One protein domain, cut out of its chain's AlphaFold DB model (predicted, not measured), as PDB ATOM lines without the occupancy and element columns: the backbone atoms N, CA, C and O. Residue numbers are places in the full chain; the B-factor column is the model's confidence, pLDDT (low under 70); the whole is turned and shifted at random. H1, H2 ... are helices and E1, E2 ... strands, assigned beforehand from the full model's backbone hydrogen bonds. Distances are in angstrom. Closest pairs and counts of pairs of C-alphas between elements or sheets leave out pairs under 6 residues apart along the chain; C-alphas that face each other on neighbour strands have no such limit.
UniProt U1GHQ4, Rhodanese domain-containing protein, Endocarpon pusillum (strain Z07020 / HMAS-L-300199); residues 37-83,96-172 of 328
ATOM      1  N   ARG A  37     142.637 115.022 124.243       82.94
ATOM      2  CA  ARG A  37     143.481 113.955 123.671       82.94
ATOM      3  C   ARG A  37     143.431 113.891 122.138       82.94
ATOM      4  O   ARG A  37     144.317 113.312 121.523       82.94
ATOM      5  N   CYS A  38     142.411 114.468 121.498       84.50
ATOM      6  CA  CYS A  38     142.407 114.631 120.042       84.50
ATOM      7  C   CYS A  38     143.424 115.685 119.593       84.50
ATOM      8  O   CYS A  38     143.973 115.555 118.499       84.50
ATOM      9  N   ILE A  39     143.651 116.704 120.428       86.81
ATOM     10  CA  ILE A  39     144.585 117.807 120.178       86.81
ATOM     11  C   ILE A  39     146.002 117.394 120.599       86.81
ATOM     12  O   ILE A  39     146.940 117.530 119.820       86.81
ATOM     13  N   PHE A  40     146.139 116.803 121.789       84.94
ATOM     14  CA  PHE A  40     147.405 116.367 122.383       84.94
ATOM     15  C   PHE A  40     147.368 114.850 122.666       84.94
ATOM     16  O   PHE A  40     147.035 114.426 123.776       84.94
ATOM     17  N   PRO A  41     147.630 113.997 121.656       77.62
ATOM     18  CA  PRO A  41     147.439 112.545 121.758       77.62
ATOM     19  C   PRO A  41     148.505 111.829 122.594       77.62
ATOM     20  O   PRO A  41     148.219 110.782 123.186       77.62
ATOM     21  N   HIS A  42     149.708 112.389 122.661       73.25
ATOM     22  CA  HIS A  42     150.836 111.847 123.407       73.25
ATOM     23  C   HIS A  42     151.238 112.838 124.493       73.25
ATOM     24  O   HIS A  42     151.192 114.046 124.233       73.25
ATOM     25  N   PRO A  43     151.584 112.356 125.698       68.06
ATOM     26  CA  PRO A  43     152.156 113.238 126.694       68.06
ATOM     27  C   PRO A  43     153.488 113.807 126.187       68.06
ATOM     28  O   PRO A  43     154.182 113.133 125.416       68.06
ATOM     29  N   PRO A  44     153.839 115.035 126.592       65.06
ATOM     30  CA  PRO A  44     155.204 115.526 126.450       65.06
ATOM     31  C   PRO A  44     156.170 114.589 127.190       65.06
ATOM     32  O   PRO A  44     155.780 113.907 128.138       65.06
ATOM     33  N   ALA A  45     157.421 114.531 126.739       61.62
ATOM     34  CA  ALA A  45     158.411 113.677 127.378       61.62
ATOM     35  C   ALA A  45     158.663 114.164 128.825       61.62
ATOM     36  O   ALA A  45     158.716 115.384 129.020       61.62
ATOM     37  N   PRO A  46     158.762 113.280 129.836       58.81
ATOM     38  CA  PRO A  46     158.833 113.675 131.249       58.81
ATOM     39  C   PRO A  46     159.921 114.712 131.553       58.81
ATOM     40  O   PRO A  46     159.694 115.636 132.324       58.81
ATOM     41  N   GLU A  47     161.064 114.616 130.878       57.34
ATOM     42  CA  GLU A  47     162.202 115.530 130.989       57.34
ATOM     43  C   GLU A  47     161.925 116.952 130.466       57.34
ATOM     44  O   GLU A  47     162.676 117.878 130.757       57.34
ATOM     45  N   THR A  48     160.853 117.142 129.692       58.81
ATOM     46  CA  THR A  48     160.466 118.443 129.116       58.81
ATOM     47  C   THR A  48     159.403 119.173 129.934       58.81
ATOM     48  O   THR A  48     159.072 120.319 129.622       58.81
ATOM     49  N   VAL A  49     158.850 118.532 130.970       63.09
ATOM     50  CA  VAL A  49     157.797 119.113 131.807       63.09
ATOM     51  C   VAL A  49     158.371 119.497 133.157       63.09
ATOM     52  O   VAL A  49     158.429 118.693 134.080       63.09
ATOM     53  N   GLN A  50     158.771 120.755 133.276       61.19
ATOM     54  CA  GLN A  50     159.172 121.317 134.560       61.19
ATOM     55  C   GLN A  50     157.957 121.935 135.253       61.19
ATOM     56  O   GLN A  50     156.982 122.356 134.614       61.19
ATOM     57  N   SER A  51     158.000 122.000 136.579       64.50
ATOM     58  CA  SER A  51     156.904 122.585 137.340       64.50
ATOM     59  C   SER A  51     156.844 124.108 137.170       64.50
ATOM     60  O   SER A  51     157.833 124.792 136.910       64.50
ATOM     61  N   CYS A  52     155.656 124.682 137.365       65.62
ATOM     62  CA  CYS A  52     155.463 126.133 137.354       65.62
ATOM     63  C   CYS A  52     156.287 126.855 138.436       65.62
ATOM     64  O   CYS A  52     156.602 128.032 138.284       65.62
ATOM     65  N   SER A  53     156.608 126.148 139.523       61.56
ATOM     66  CA  SER A  53     157.515 126.598 140.580       61.56
ATOM     67  C   SER A  53     158.988 126.582 140.165       61.56
ATOM     68  O   SER A  53     159.753 127.353 140.728       61.56
ATOM     69  N   GLU A  54     159.375 125.745 139.199       61.00
ATOM     70  CA  GLU A  54     160.754 125.637 138.695       61.00
ATOM     71  C   GLU A  54     161.047 126.673 137.600       61.00
ATOM     72  O   GLU A  54     162.018 127.413 137.703       61.00
ATOM     73  N   ILE A  55     160.195 126.779 136.570       72.25
ATOM     74  CA  ILE A  55     160.412 127.729 135.453       72.25
ATOM     75  C   ILE A  55     159.958 129.157 135.813       72.25
ATOM     76  O   ILE A  55     160.412 130.141 135.225       72.25
ATOM     77  N   GLY A  56     159.041 129.288 136.773       75.88
ATOM     78  CA  GLY A  56     158.328 130.532 137.031       75.88
ATOM     79  C   GLY A  56     157.214 130.799 136.011       75.88
ATOM     80  O   GLY A  56     157.178 130.262 134.903       75.88
ATOM     81  N   ILE A  57     156.253 131.641 136.400       84.19
ATOM     82  CA  ILE A  57     155.116 132.038 135.560       84.19
ATOM     83  C   ILE A  57     154.993 133.556 135.557       84.19
ATOM     84  O   ILE A  57     154.968 134.201 136.605       84.19
ATOM     85  N   LEU A  58     154.786 134.126 134.370       88.19
ATOM     86  CA  LEU A  58     154.329 135.503 134.241       88.19
ATOM     87  C   LEU A  58     152.853 135.595 134.652       88.19
ATOM     88  O   LEU A  58     151.960 135.269 133.873       88.19
ATOM     89  N   GLY A  59     152.593 136.064 135.875       91.06
ATOM     90  CA  GLY A  59     151.240 136.257 136.420       91.06
ATOM     91  C   GLY A  59     150.243 136.937 135.459       91.06
ATOM     92  O   GLY A  59     149.120 136.450 135.316       91.06
ATOM     93  N   PRO A  60     150.633 137.995 134.722       92.94
ATOM     94  CA  PRO A  60     149.754 138.620 133.733       92.94
ATOM     95  C   PRO A  60     149.280 137.670 132.622       92.94
ATOM     96  O   PRO A  60     148.130 137.755 132.201       92.94
ATOM     97  N   VAL A  61     150.125 136.729 132.180       91.00
ATOM     98  CA  VAL A  61     149.779 135.756 131.129       91.00
ATOM     99  C   VAL A  61     148.633 134.862 131.588       91.00
ATOM    100  O   VAL A  61     147.616 134.755 130.903       91.00
ATOM    101  N   VAL A  62     148.759 134.261 132.773       91.06
ATOM    102  CA  VAL A  62     147.709 133.389 133.319       91.06
ATOM    103  C   VAL A  62     146.435 134.166 133.656       91.06
ATOM    104  O   VAL A  62     145.343 133.636 133.466       91.06
ATOM    105  N   GLY A  63     146.548 135.434 134.069       94.56
ATOM    106  CA  GLY A  63     145.399 136.311 134.318       94.56
ATOM    107  C   GLY A  63     144.587 136.624 133.056       94.56
ATOM    108  O   GLY A  63     143.355 136.526 133.069       94.56
ATOM    109  N   VAL A  64     145.262 136.939 131.943       92.44
ATOM    110  CA  VAL A  64     144.610 137.173 130.641       92.44
ATOM    111  C   VAL A  64     143.887 135.913 130.174       92.44
ATOM    112  O   VAL A  64     142.696 135.969 129.868       92.44
ATOM    113  N   ILE A  65     144.568 134.762 130.176       92.19
ATOM    114  CA  ILE A  65     143.959 133.491 129.761       92.19
ATOM    115  C   ILE A  65     142.784 133.115 130.675       92.19
ATOM    116  O   ILE A  65     141.734 132.717 130.177       92.19
ATOM    117  N   GLY A  66     142.907 133.310 131.991       93.38
ATOM    118  CA  GLY A  66     141.826 133.090 132.958       93.38
ATOM    119  C   GLY A  66     140.571 133.911 132.663       93.38
ATOM    120  O   GLY A  66     139.461 133.378 132.653       93.38
ATOM    121  N   THR A  67     140.750 135.192 132.346       95.25
ATOM    122  CA  THR A  67     139.643 136.096 132.004       95.25
ATOM    123  C   THR A  67     138.961 135.681 130.698       95.25
ATOM    124  O   THR A  67     137.733 135.680 130.610       95.25
ATOM    125  N   LEU A  68     139.742 135.270 129.695       90.19
ATOM    126  CA  LEU A  68     139.211 134.769 128.425       90.19
ATOM    127  C   LEU A  68     138.433 133.459 128.613       90.19
ATOM    128  O   LEU A  68     137.350 133.316 128.055       90.19
ATOM    129  N   MET A  69     138.921 132.539 129.454       89.88
ATOM    130  CA  MET A  69     138.183 131.320 129.808       89.88
ATOM    131  C   MET A  69     136.847 131.640 130.492       89.88
ATOM    132  O   MET A  69     135.827 131.055 130.135       89.88
ATOM    133  N   ALA A  70     136.830 132.584 131.438       91.88
ATOM    134  CA  ALA A  70     135.599 133.010 132.104       91.88
ATOM    135  C   ALA A  70     134.587 133.604 131.110       91.88
ATOM    136  O   ALA A  70     133.396 133.309 131.189       91.88
ATOM    137  N   MET A  71     135.062 134.387 130.139       88.69
ATOM    138  CA  MET A  71     134.212 134.939 129.084       88.69
ATOM    139  C   MET A  71     133.583 133.842 128.214       88.69
ATOM    140  O   MET A  71     132.392 133.906 127.928       88.69
ATOM    141  N   GLU A  72     134.338 132.810 127.829       84.19
ATOM    142  CA  GLU A  72     133.780 131.680 127.071       84.19
ATOM    143  C   GLU A  72     132.727 130.908 127.876       84.19
ATOM    144  O   GLU A  72     131.693 130.532 127.328       84.19
ATOM    145  N   VAL A  73     132.925 130.741 129.188       85.44
ATOM    146  CA  VAL A  73     131.903 130.153 130.071       85.44
ATOM    147  C   VAL A  73     130.631 130.998 130.073       85.44
ATOM    148  O   VAL A  73     129.542 130.453 129.919       85.44
ATOM    149  N   LEU A  74     130.745 132.324 130.192       83.00
ATOM    150  CA  LEU A  74     129.583 133.214 130.131       83.00
ATOM    151  C   LEU A  74     128.859 133.117 128.784       83.00
ATOM    152  O   LEU A  74     127.631 133.077 128.770       83.00
ATOM    153  N   LYS A  75     129.586 133.022 127.664       77.06
ATOM    154  CA  LYS A  75     128.978 132.838 126.337       77.06
ATOM    155  C   LYS A  75     128.179 131.542 126.230       77.06
ATOM    156  O   LYS A  75     127.083 131.555 125.680       77.06
ATOM    157  N   ILE A  76     128.715 130.451 126.782       77.25
ATOM    158  CA  ILE A  76     128.029 129.152 126.858       77.25
ATOM    159  C   ILE A  76     126.765 129.271 127.705       77.25
ATOM    160  O   ILE A  76     125.698 128.860 127.274       77.25
ATOM    161  N   LEU A  77     126.874 129.847 128.904       80.19
ATOM    162  CA  LEU A  77     125.754 129.943 129.847       80.19
ATOM    163  C   LEU A  77     124.629 130.866 129.366       80.19
ATOM    164  O   LEU A  77     123.496 130.725 129.814       80.19
ATOM    165  N   THR A  78     124.950 131.831 128.506       81.56
ATOM    166  CA  THR A  78     123.996 132.810 127.961       81.56
ATOM    167  C   THR A  78     123.507 132.459 126.557       81.56
ATOM    168  O   THR A  78     122.796 133.264 125.962       81.56
ATOM    169  N   ASP A  79     123.904 131.302 126.012       67.00
ATOM    170  CA  ASP A  79     123.633 130.879 124.630       67.00
ATOM    171  C   ASP A  79     124.060 131.902 123.553       67.00
ATOM    172  O   ASP A  79     123.581 131.883 122.421       67.00
ATOM    173  N   THR A  80     125.021 132.782 123.860       60.88
ATOM    174  CA  THR A  80     125.594 133.743 122.894       60.88
ATOM    175  C   THR A  80     126.738 133.144 122.063       60.88
ATOM    176  O   THR A  80     127.283 133.790 121.165       60.88
ATOM    177  N   ALA A  81     127.114 131.891 122.340       52.69
ATOM    178  CA  ALA A  81     128.214 131.174 121.697       52.69
ATOM    179  C   ALA A  81     128.025 130.926 120.186       52.69
ATOM    180  O   ALA A  81     129.015 130.770 119.468       52.69
ATOM    181  N   THR A  82     126.788 130.923 119.686       47.41
ATOM    182  CA  THR A  82     126.488 130.737 118.256       47.41
ATOM    183  C   THR A  82     126.811 131.973 117.410       47.41
ATOM    184  O   THR A  82     127.114 131.824 116.234       47.41
ATOM    185  N   THR A  83     126.863 133.169 118.005       37.16
ATOM    186  CA  THR A  83     126.916 134.456 117.274       37.16
ATOM    187  C   THR A  83     128.335 135.016 117.075       37.16
ATOM    188  O   THR A  83     128.516 136.160 116.668       37.16
ATOM    189  N   ALA A  96     115.507 129.201 110.792       42.28
ATOM    190  CA  ALA A  96     116.292 128.841 109.612       42.28
ATOM    191  C   ALA A  96     117.690 129.493 109.592       42.28
ATOM    192  O   ALA A  96     118.655 128.819 109.253       42.28
ATOM    193  N   ALA A  97     117.820 130.755 110.016       47.03
ATOM    194  CA  ALA A  97     119.106 131.454 110.071       47.03
ATOM    195  C   ALA A  97     119.976 130.962 111.242       47.03
ATOM    196  O   ALA A  97     121.179 130.779 111.086       47.03
ATOM    197  N   ALA A  98     119.350 130.609 112.373       47.28
ATOM    198  CA  ALA A  98     120.032 129.942 113.486       47.28
ATOM    199  C   ALA A  98     120.635 128.578 113.082       47.28
ATOM    200  O   ALA A  98     121.694 128.201 113.579       47.28
ATOM    201  N   ARG A  99     119.988 127.857 112.151       42.75
ATOM    202  CA  ARG A  99     120.481 126.585 111.594       42.75
ATOM    203  C   ARG A  99     121.659 126.767 110.634       42.75
ATOM    204  O   ARG A  99     122.549 125.926 110.610       42.75
ATOM    205  N   GLU A 100     121.672 127.850 109.862       45.88
ATOM    206  CA  GLU A 100     122.759 128.185 108.930       45.88
ATOM    207  C   GLU A 100     124.025 128.647 109.682       45.88
ATOM    208  O   GLU A 100     125.142 128.267 109.338       45.88
ATOM    209  N   GLU A 101     123.843 129.387 110.779       47.56
ATOM    210  CA  GLU A 101     124.912 129.857 111.670       47.56
ATOM    211  C   GLU A 101     125.463 128.731 112.576       47.56
ATOM    212  O   GLU A 101     126.672 128.648 112.815       47.56
ATOM    213  N   GLN A 102     124.616 127.781 112.996       46.62
ATOM    214  CA  GLN A 102     125.037 126.553 113.691       46.62
ATOM    215  C   GLN A 102     125.981 125.686 112.849       46.62
ATOM    216  O   GLN A 102     126.950 125.137 113.381       46.62
ATOM    217  N   ASP A 103     125.767 125.606 111.534       46.75
ATOM    218  CA  ASP A 103     126.638 124.839 110.635       46.75
ATOM    219  C   ASP A 103     127.988 125.550 110.368       46.75
ATOM    220  O   ASP A 103     128.934 124.964 109.831       46.75
ATOM    221  N   ALA A 104     128.157 126.801 110.816       52.78
ATOM    222  CA  ALA A 104     129.396 127.570 110.682       52.78
ATOM    223  C   ALA A 104     130.357 127.430 111.880       52.78
ATOM    224  O   ALA A 104     131.549 127.729 111.744       52.78
ATOM    225  N   TRP A 105     129.895 126.929 113.033       64.88
ATOM    226  CA  TRP A 105     130.706 126.890 114.255       64.88
ATOM    227  C   TRP A 105     131.944 125.985 114.125       64.88
ATOM    228  O   TRP A 105     131.881 124.847 113.642       64.88
ATOM    229  N   ARG A 106     133.107 126.498 114.549       69.06
ATOM    230  CA  ARG A 106     134.399 125.798 114.524       69.06
ATOM    231  C   ARG A 106     135.162 126.045 115.827       69.06
ATOM    232  O   ARG A 106     135.449 127.203 116.125       69.06
ATOM    233  N   PRO A 107     135.554 124.993 116.567       77.12
ATOM    234  CA  PRO A 107     136.370 125.170 117.758       77.12
ATOM    235  C   PRO A 107     137.745 125.734 117.385       77.12
ATOM    236  O   PRO A 107     138.292 125.416 116.326       77.12
ATOM    237  N   THR A 108     138.316 126.557 118.258       85.50
ATOM    238  CA  THR A 108     139.639 127.160 118.072       85.50
ATOM    239  C   THR A 108     140.518 126.932 119.298       85.50
ATOM    240  O   THR A 108     140.037 126.757 120.415       85.50
ATOM    241  N   LEU A 109     141.828 126.914 119.077       89.25
ATOM    242  CA  LEU A 109     142.848 126.968 120.114       89.25
ATOM    243  C   LEU A 109     143.489 128.354 120.070       89.25
ATOM    244  O   LEU A 109     144.185 128.690 119.107       89.25
ATOM    245  N   LEU A 110     143.241 129.149 121.107       90.06
ATOM    246  CA  LEU A 110     143.899 130.434 121.285       90.06
ATOM    247  C   LEU A 110     145.308 130.220 121.846       90.06
ATOM    248  O   LEU A 110     145.489 129.566 122.871       90.06
ATOM    249  N   LEU A 111     146.292 130.820 121.190       89.56
ATOM    250  CA  LEU A 111     147.675 130.896 121.631       89.56
ATOM    251  C   LEU A 111     148.021 132.354 121.909       89.56
ATOM    252  O   LEU A 111     147.688 133.239 121.114       89.56
ATOM    253  N   TYR A 112     148.714 132.588 123.017       90.00
ATOM    254  CA  TYR A 112     149.164 133.910 123.420       90.00
ATOM    255  C   TYR A 112     150.687 133.944 123.541       90.00
ATOM    256  O   TYR A 112     151.278 133.139 124.258       90.00
ATOM    257  N   ASN A 113     151.315 134.885 122.839       90.00
ATOM    258  CA  ASN A 113     152.741 135.162 122.914       90.00
ATOM    259  C   ASN A 113     152.960 136.535 123.559       90.00
ATOM    260  O   ASN A 113     152.891 137.568 122.893       90.00
ATOM    261  N   ALA A 114     153.252 136.524 124.858       87.56
ATOM    262  CA  ALA A 114     153.452 137.728 125.659       87.56
ATOM    263  C   ALA A 114     154.677 138.561 125.243       87.56
ATOM    264  O   ALA A 114     154.725 139.751 125.534       87.56
ATOM    265  N   LEU A 115     155.658 137.949 124.573       87.88
ATOM    266  CA  LEU A 115     156.919 138.591 124.188       87.88
ATOM    267  C   LEU A 115     156.943 139.024 122.715       87.88
ATOM    268  O   LEU A 115     157.979 139.453 122.209       87.88
ATOM    269  N   SER A 116     155.823 138.898 121.997       88.81
ATOM    270  CA  SER A 116     155.758 139.330 120.603       88.81
ATOM    271  C   SER A 116     155.814 140.856 120.509       88.81
ATOM    272  O   SER A 116     154.994 141.547 121.106       88.81
ATOM    273  N   GLN A 117     156.765 141.383 119.732       87.94
ATOM    274  CA  GLN A 117     156.862 142.823 119.456       87.94
ATOM    275  C   GLN A 117     155.840 143.305 118.418       87.94
ATOM    276  O   GLN A 117     155.537 144.493 118.359       87.94
ATOM    277  N   ASP A 118     155.308 142.391 117.602       89.44
ATOM    278  CA  ASP A 118     154.220 142.679 116.675       89.44
ATOM    279  C   ASP A 118     152.878 142.379 117.365       89.44
ATOM    280  O   ASP A 118     152.595 141.211 117.658       89.44
ATOM    281  N   PRO A 119     152.004 143.381 117.575       82.69
ATOM    282  CA  PRO A 119     150.674 143.171 118.144       82.69
ATOM    283  C   PRO A 119     149.840 142.126 117.389       82.69
ATOM    284  O   PRO A 119     149.005 141.450 117.989       82.69
ATOM    285  N   ARG A 120     150.080 141.942 116.083       82.00
ATOM    286  CA  ARG A 120     149.395 140.927 115.264       82.00
ATOM    287  C   ARG A 120     149.858 139.503 115.576       82.00
ATOM    288  O   ARG A 120     149.140 138.550 115.287       82.00
ATOM    289  N   GLY A 121     151.051 139.347 116.148       82.25
ATOM    290  CA  GLY A 121     151.635 138.067 116.540       82.25
ATOM    291  C   GLY A 121     151.323 137.648 117.976       82.25
ATOM    292  O   GLY A 121     151.549 136.482 118.311       82.25
ATOM    293  N   MET A 122     150.798 138.562 118.803       87.81
ATOM    294  CA  MET A 122     150.515 138.313 120.221       87.81
ATOM    295  C   MET A 122     149.406 137.284 120.426       87.81
ATOM    296  O   MET A 122     149.545 136.413 121.275       87.81
ATOM    297  N   PHE A 123     148.326 137.355 119.648       89.44
ATOM    298  CA  PHE A 123     147.221 136.399 119.716       89.44
ATOM    299  C   PHE A 123     147.125 135.622 118.410       89.44
ATOM    300  O   PHE A 123     147.032 136.205 117.331       89.44
ATOM    301  N   ARG A 124     147.106 134.293 118.504       87.12
ATOM    302  CA  ARG A 124     146.890 133.410 117.357       87.12
ATOM    303  C   ARG A 124     145.736 132.469 117.641       87.12
ATOM    304  O   ARG A 124     145.737 131.782 118.652       87.12
ATOM    305  N   ASN A 125     144.783 132.410 116.722       86.44
ATOM    306  CA  ASN A 125     143.670 131.472 116.784       86.44
ATOM    307  C   ASN A 125     143.900 130.351 115.777       86.44
ATOM    308  O   ASN A 125     143.910 130.583 114.569       86.44
ATOM    309  N   VAL A 126     144.087 129.133 116.275       86.56
ATOM    310  CA  VAL A 126     144.261 127.941 115.445       86.56
ATOM    311  C   VAL A 126     142.920 127.229 115.334       86.56
ATOM    312  O   VAL A 126     142.361 126.799 116.338       86.56
ATOM    313  N   GLY A 127     142.387 127.098 114.120       83.25
ATOM    314  CA  GLY A 127     141.153 126.349 113.884       83.25
ATOM    315  C   GLY A 127     141.337 124.857 114.162       83.25
ATOM    316  O   GLY A 127     142.288 124.242 113.683       83.25
ATOM    317  N   LEU A 128     140.410 124.267 114.911       83.25
ATOM    318  CA  LEU A 128     140.384 122.844 115.227       83.25
ATOM    319  C   LEU A 128     139.369 122.104 114.343       83.25
ATOM    320  O   LEU A 128     138.480 122.690 113.719       83.25
ATOM    321  N   ARG A 129     139.502 120.776 114.285       80.44
ATOM    322  CA  ARG A 129     138.508 119.907 113.640       80.44
ATOM    323  C   ARG A 129     137.175 120.041 114.382       80.44
ATOM    324  O   ARG A 129     137.175 120.102 115.601       80.44
ATOM    325  N   LYS A 130     136.047 120.012 113.667       73.56
ATOM    326  CA  LYS A 130     134.701 120.076 114.270       73.56
ATOM    327  C   LYS A 130     134.308 118.841 115.096       73.56
ATOM    328  O   LYS A 130     133.338 118.900 115.831       73.56
ATOM    329  N   GLY A 131     135.052 117.741 114.974       77.81
ATOM    330  CA  GLY A 131     134.716 116.453 115.570       77.81
ATOM    331  C   GLY A 131     135.929 115.698 116.113       77.81
ATOM    332  O   GLY A 131     137.077 116.102 115.871       77.81
ATOM    333  N   PRO A 132     135.688 114.586 116.823       81.88
ATOM    334  CA  PRO A 132     136.738 113.773 117.410       81.88
ATOM    335  C   PRO A 132     137.633 113.125 116.348       81.88
ATOM    336  O   PRO A 132     137.292 112.960 115.172       81.88
ATOM    337  N   ARG A 133     138.827 112.731 116.784       83.94
ATOM    338  CA  ARG A 133     139.683 111.825 116.021       83.94
ATOM    339  C   ARG A 133     139.134 110.404 116.140       83.94
ATOM    340  O   ARG A 133     138.938 109.930 117.257       83.94
ATOM    341  N   ARG A 134     138.950 109.716 115.009       85.31
ATOM    342  CA  ARG A 134     138.449 108.328 114.971       85.31
ATOM    343  C   ARG A 134     139.351 107.357 115.740       85.31
ATOM    344  O   ARG A 134     138.847 106.433 116.353       85.31
ATOM    345  N   ASP A 135     140.657 107.615 115.773       83.00
ATOM    346  CA  ASP A 135     141.672 106.834 116.493       83.00
ATOM    347  C   ASP A 135     141.918 107.313 117.942       83.00
ATOM    348  O   ASP A 135     142.923 106.963 118.561       83.00
ATOM    349  N   CYS A 136     141.051 108.164 118.502       83.50
ATOM    350  CA  CYS A 136     141.237 108.689 119.852       83.50
ATOM    351  C   CYS A 136     140.895 107.651 120.930       83.50
ATOM    352  O   CYS A 136     139.774 107.157 120.989       83.50
ATOM    353  N   LEU A 137     141.808 107.444 121.885       83.00
ATOM    354  CA  LEU A 137     141.616 106.532 123.026       83.00
ATOM    355  C   LEU A 137     140.449 106.911 123.956       83.00
ATOM    356  O   LEU A 137     140.061 106.110 124.795       83.00
ATOM    357  N   VAL A 138     139.916 108.133 123.859       83.62
ATOM    358  CA  VAL A 138     138.847 108.628 124.747       83.62
ATOM    359  C   VAL A 138     137.500 108.705 124.033       83.62
ATOM    360  O   VAL A 138     136.486 108.298 124.583       83.62
ATOM    361  N   CYS A 139     137.474 109.257 122.819       83.50
ATOM    362  CA  CYS A 139     136.234 109.566 122.093       83.50
ATOM    363  C   CYS A 139     136.219 109.045 120.649       83.50
ATOM    364  O   CYS A 139     135.350 109.433 119.876       83.50
ATOM    365  N   GLY A 140     137.193 108.211 120.277       82.00
ATOM    366  CA  GLY A 140     137.261 107.579 118.962       82.00
ATOM    367  C   GLY A 140     136.338 106.368 118.828       82.00
ATOM    368  O   GLY A 140     135.643 105.974 119.770       82.00
ATOM    369  N   GLU A 141     136.355 105.772 117.643       82.75
ATOM    370  CA  GLU A 141     135.607 104.563 117.291       82.75
ATOM    371  C   GLU A 141     136.369 103.325 117.774       82.75
ATOM    372  O   GLU A 141     137.594 103.257 117.670       82.75
ATOM    373  N   GLU A 142     135.656 102.357 118.341       76.38
ATOM    374  CA  GLU A 142     136.270 101.174 118.957       76.38
ATOM    375  C   GLU A 142     136.799 100.212 117.888       76.38
ATOM    376  O   GLU A 142     137.930  99.744 117.975       76.38
ATOM    377  N   GLU A 143     136.070 100.085 116.780       80.44
ATOM    378  CA  GLU A 143     136.437  99.272 115.621       80.44
ATOM    379  C   GLU A 143     137.745  99.755 114.967       80.44
ATOM    380  O   GLU A 143     138.535  98.968 114.441       80.44
ATOM    381  N   VAL A 144     138.001 101.068 115.011       79.00
ATOM    382  CA  VAL A 144     139.244 101.672 114.507       79.00
ATOM    383  C   VAL A 144     140.417 101.381 115.442       79.00
ATOM    384  O   VAL A 144     141.544 101.215 114.975       79.00
ATOM    385  N   LEU A 145     140.169 101.316 116.751       73.38
ATOM    386  CA  LEU A 145     141.190 101.014 117.752       73.38
ATOM    387  C   LEU A 145     141.590  99.534 117.722       73.38
ATOM    388  O   LEU A 145     142.786  99.241 117.733       73.38
ATOM    389  N   ASP A 146     140.617  98.636 117.572       68.88
ATOM    390  CA  ASP A 146     140.837  97.188 117.478       68.88
ATOM    391  C   ASP A 146     141.633  96.791 116.223       68.88
ATOM    392  O   ASP A 146     142.433  95.854 116.247       68.88
ATOM    393  N   GLY A 147     141.479  97.541 115.124       63.56
ATOM    394  CA  GLY A 147     142.235  97.343 113.884       63.56
ATOM    395  C   GLY A 147     143.694  97.829 113.921       63.56
ATOM    396  O   GLY A 147     144.467  97.544 113.001       63.56
ATOM    397  N   LEU A 148     144.110  98.569 114.956       63.44
ATOM    398  CA  LEU A 148     145.487  99.053 115.091       63.44
ATOM    399  C   LEU A 148     146.369  97.966 115.730       63.44
ATOM    400  O   LEU A 148     146.135  97.547 116.858       63.44
ATOM    401  N   ARG A 149     147.462  97.590 115.046       50.47
ATOM    402  CA  ARG A 149     148.436  96.521 115.403       50.47
ATOM    403  C   ARG A 149     149.113  96.620 116.791       50.47
ATOM    404  O   ARG A 149     150.008  95.838 117.079       50.47
ATOM    405  N   ALA A 150     148.736  97.581 117.630       58.09
ATOM    406  CA  ALA A 150     149.428  97.950 118.864       58.09
ATOM    407  C   ALA A 150     148.611  97.734 120.155       58.09
ATOM    408  O   ALA A 150     149.002  98.265 121.190       58.09
ATOM    409  N   GLY A 151     147.473  97.024 120.125       57.06
ATOM    410  CA  GLY A 151     146.720  96.695 121.351       57.06
ATOM    411  C   GLY A 151     146.233  97.918 122.143       57.06
ATOM    412  O   GLY A 151     146.104  97.871 123.367       57.06
ATOM    413  N   ARG A 152     146.010  99.046 121.456       64.06
ATOM    414  CA  ARG A 152     145.592 100.311 122.068       64.06
ATOM    415  C   ARG A 152     144.108 100.244 122.420       64.06
ATOM    416  O   ARG A 152     143.267 100.302 121.535       64.06
ATOM    417  N   ARG A 153     143.801 100.150 123.714       71.00
ATOM    418  CA  ARG A 153     142.429 100.097 124.242       71.00
ATOM    419  C   ARG A 153     141.919 101.486 124.622       71.00
ATOM    420  O   ARG A 153     142.710 102.391 124.905       71.00
ATOM    421  N   LYS A 154     140.594 101.659 124.633       80.75
ATOM    422  CA  LYS A 154     139.967 102.883 125.146       80.75
ATOM    423  C   LYS A 154     140.294 103.094 126.620       80.75
ATOM    424  O   LYS A 154     140.380 102.148 127.395       80.75
ATOM    425  N   ILE A 155     140.415 104.360 127.000       79.44
ATOM    426  CA  ILE A 155     140.483 104.768 128.398       79.44
ATOM    427  C   ILE A 155     139.064 104.716 128.964       79.44
ATOM    428  O   ILE A 155     138.197 105.490 128.550       79.44
ATOM    429  N   THR A 156     138.839 103.813 129.913       79.50
ATOM    430  CA  THR A 156     137.562 103.654 130.614       79.50
ATOM    431  C   THR A 156     137.579 104.380 131.954       79.50
ATOM    432  O   THR A 156     138.634 104.741 132.483       79.50
ATOM    433  N   ARG A 157     136.392 104.620 132.521       79.56
ATOM    434  CA  ARG A 157     136.272 105.199 133.863       79.56
ATOM    435  C   ARG A 157     136.873 104.256 134.901       79.56
ATOM    436  O   ARG A 157     137.604 104.708 135.772       79.56
ATOM    437  N   GLU A 158     136.584 102.967 134.772       77.56
ATOM    438  CA  GLU A 158     137.079 101.897 135.631       77.56
ATOM    439  C   GLU A 158     138.606 101.839 135.576       77.56
ATOM    440  O   GLU A 158     139.241 101.841 136.623       77.56
ATOM    441  N   GLY A 159     139.204 101.917 134.380       75.62
ATOM    442  CA  GLY A 159     140.657 101.955 134.221       75.62
ATOM    443  C   GLY A 159     141.297 103.185 134.872       75.62
ATOM    444  O   GLY A 159     142.343 103.074 135.500       75.62
ATOM    445  N   ILE A 160     140.649 104.355 134.814       76.50
ATOM    446  CA  ILE A 160     141.127 105.546 135.539       76.50
ATOM    447  C   ILE A 160     141.046 105.334 137.057       76.50
ATOM    448  O   ILE A 160     142.006 105.628 137.762       76.50
ATOM    449  N   VAL A 161     139.916 104.834 137.570       76.00
ATOM    450  CA  VAL A 161     139.709 104.609 139.015       76.00
ATOM    451  C   VAL A 161     140.669 103.549 139.558       76.00
ATOM    452  O   VAL A 161     141.157 103.685 140.676       76.00
ATOM    453  N   ASN A 162     140.985 102.538 138.750       75.38
ATOM    454  CA  ASN A 162     141.914 101.464 139.093       75.38
ATOM    455  C   ASN A 162     143.393 101.840 138.882       75.38
ATOM    456  O   ASN A 162     144.262 101.005 139.116       75.38
ATOM    457  N   GLY A 163     143.697 103.065 138.436       65.75
ATOM    458  CA  GLY A 163     145.075 103.520 138.228       65.75
ATOM    459  C   GLY A 163     145.764 102.932 136.991       65.75
ATOM    460  O   GLY A 163     146.978 103.030 136.863       65.75
ATOM    461  N   GLU A 164     145.016 102.362 136.044       68.31
ATOM    462  CA  GLU A 164     145.557 101.873 134.764       68.31
ATOM    463  C   GLU A 164     146.051 103.022 133.864       68.31
ATOM    464  O   GLU A 164     146.757 102.798 132.880       68.31
ATOM    465  N   VAL A 165     145.669 104.263 134.190       65.38
ATOM    466  CA  VAL A 165     146.146 105.485 133.540       65.38
ATOM    467  C   VAL A 165     147.008 106.280 134.513       65.38
ATOM    468  O   VAL A 165     146.489 106.935 135.417       65.38
ATOM    469  N   ASP A 166     148.314 106.296 134.262       64.94
ATOM    470  CA  ASP A 166     149.255 107.151 134.981       64.94
ATOM    471  C   ASP A 166     149.107 108.615 134.526       64.94
ATOM    472  O   ASP A 166     149.673 109.076 133.527       64.94
ATOM    473  N   TYR A 167     148.273 109.352 135.259       61.03
ATOM    474  CA  TYR A 167     148.057 110.783 135.052       61.03
ATOM    475  C   TYR A 167     149.274 111.628 135.451       61.03
ATOM    476  O   TYR A 167     149.414 112.736 134.931       61.03
ATOM    477  N   GLY A 168     150.142 111.130 136.340       57.88
ATOM    478  CA  GLY A 168     151.386 111.787 136.733       57.88
ATOM    479  C   GLY A 168     152.342 111.845 135.551       57.88
ATOM    480  O   GLY A 168     152.656 112.938 135.073       57.88
ATOM    481  N   ALA A 169     152.659 110.686 134.972       55.47
ATOM    482  CA  ALA A 169     153.437 110.590 133.741       55.47
ATOM    483  C   ALA A 169     152.787 111.352 132.573       55.47
ATOM    484  O   ALA A 169     153.482 111.995 131.788       55.47
ATOM    485  N   PHE A 170     151.451 111.342 132.459       55.59
ATOM    486  CA  PHE A 170     150.766 112.056 131.376       55.59
ATOM    487  C   PHE A 170     150.815 113.589 131.513       55.59
ATOM    488  O   PHE A 170     150.890 114.300 130.509       55.59
ATOM    489  N   CYS A 171     150.747 114.106 132.740       54.59
ATOM    490  CA  CYS A 171     150.806 115.539 133.039       54.59
ATOM    491  C   CYS A 171     152.224 116.025 133.374       54.59
ATOM    492  O   CYS A 171     152.373 117.172 133.792       54.59
ATOM    493  N   GLY A 172     153.238 115.167 133.211       50.59
ATOM    494  CA  GLY A 172     154.636 115.472 133.503       50.59
ATOM    495  C   GLY A 172     154.933 115.732 134.980       50.59
ATOM    496  O   GLY A 172     155.901 116.405 135.312       50.59
TER     497      GLY A 172
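Overview. This is residues 37 to 83 and 96 to 172 of the 328 residues of the protein "Rhodanese domain-containing protein" of Endocarpon pusillum (strain Z07020 / HMAS-L-300199) (UniProt U1GHQ4). The domain is a loose, open frame: the long helix H2 and a short two-stranded ribbon, E1 and E2, run along one side, and the small helices H6, H7 and H8 are strung out along the opposite side. Two stretches with no named element, residues 37 to 51 leading by way of H1 to H2, and residues 128 to 141 leading from E2 to H6, bridge the two sides, while H3 and H4 form a far corner. The printed part has 124 residues with eight named helices and two named strands, in the order H1, H2, H3, H4, E1, H5, E2, H6, H7, H8, and the two strands make one antiparallel sheet, order E1 - E2. The class is mostly helix, with 52 residues in named helices and 10 in named strands. The whole is loose, with a radius of gyration of the C-alphas of 18.8 A and spans of 52 by 46 by 26 A.

Arrangement. H1, residues 52 to 55, follows the first unnamed stretch, and it is apart from H2, residues 59 to 77. H2 is close to but not clearly touching H3, residues 80 to 83; their closest C-alphas, those of Lys 75 and Ala 81, are 5.0 A apart. H3 and H4, residues 96 to 102, only just touch, with 3 pairs of C-alphas within 8 A, the closest being those of Thr 82 and Gln 102 at 6.4 A. E1, residues 108 to 112, has its centre 12.0 A from that of H2, and their closest C-alphas, those of Val 61 and Tyr 112, are 8.0 A apart. The closest C-alphas of E1 and H5, residues 119 to 122, are those of Tyr 112 and Met 122, 5.6 A apart. E2, residues 123 to 127, is the antiparallel neighbour of E1, with 158 degrees between their directions. C-alphas 108 and 127 face each other at 4.5 A; N 109 and O 126 are within hydrogen-bond range at 2.8 A, as are N 124 and O 111 at 2.9 A. H6, residues 142 to 146, is apart from H7, residues 157 to 161, and H7 is apart from H8, residues 167 to 170. In H2, H4, H6 and H7 every O i to N i+4 pair is within hydrogen-bond range; H1, H3, H5 and H8, with 4 residues each, are too short for such a pair.

Along the chain. C-alpha 37, the first printed, is at (143.481, 113.955, 123.671). H1 begins with Cys 52. H2 runs from C-alpha 59 at (151.240, 136.257, 136.420) to C-alpha 77 at (125.754, 129.943, 129.847), a length of 27.1 A. H3 measures 5.8 A and H4 9.9 A. E1 is 12.8 A long and E2 13.1 A. H6 and H7 each measure 6.2 A. H8 ends with C-alpha 170 at (150.766, 112.056, 131.376).

Size, cuts and confidence. The two C-alphas farthest apart are those of Glu 54 and Ala 96, at 53.2 A, while those of the first and last printed residues, Arg 37 and Gly 172, are 14.9 A apart. Residues 84 to 95 are cut out, and C-alphas 83 and 96 are 14.3 A apart across the cut. Of the links that are printed whole, that from E2 to H6 is long, with 14 residues. Residues 52 to 57, 115 to 120 and 158 to 163 stand free. The mean pLDDT of the printed part is 74.3, and 45 residues are under 70: residues 43 to 54, 79 to 83, 96 to 106, 146 to 152 and 163 to 172.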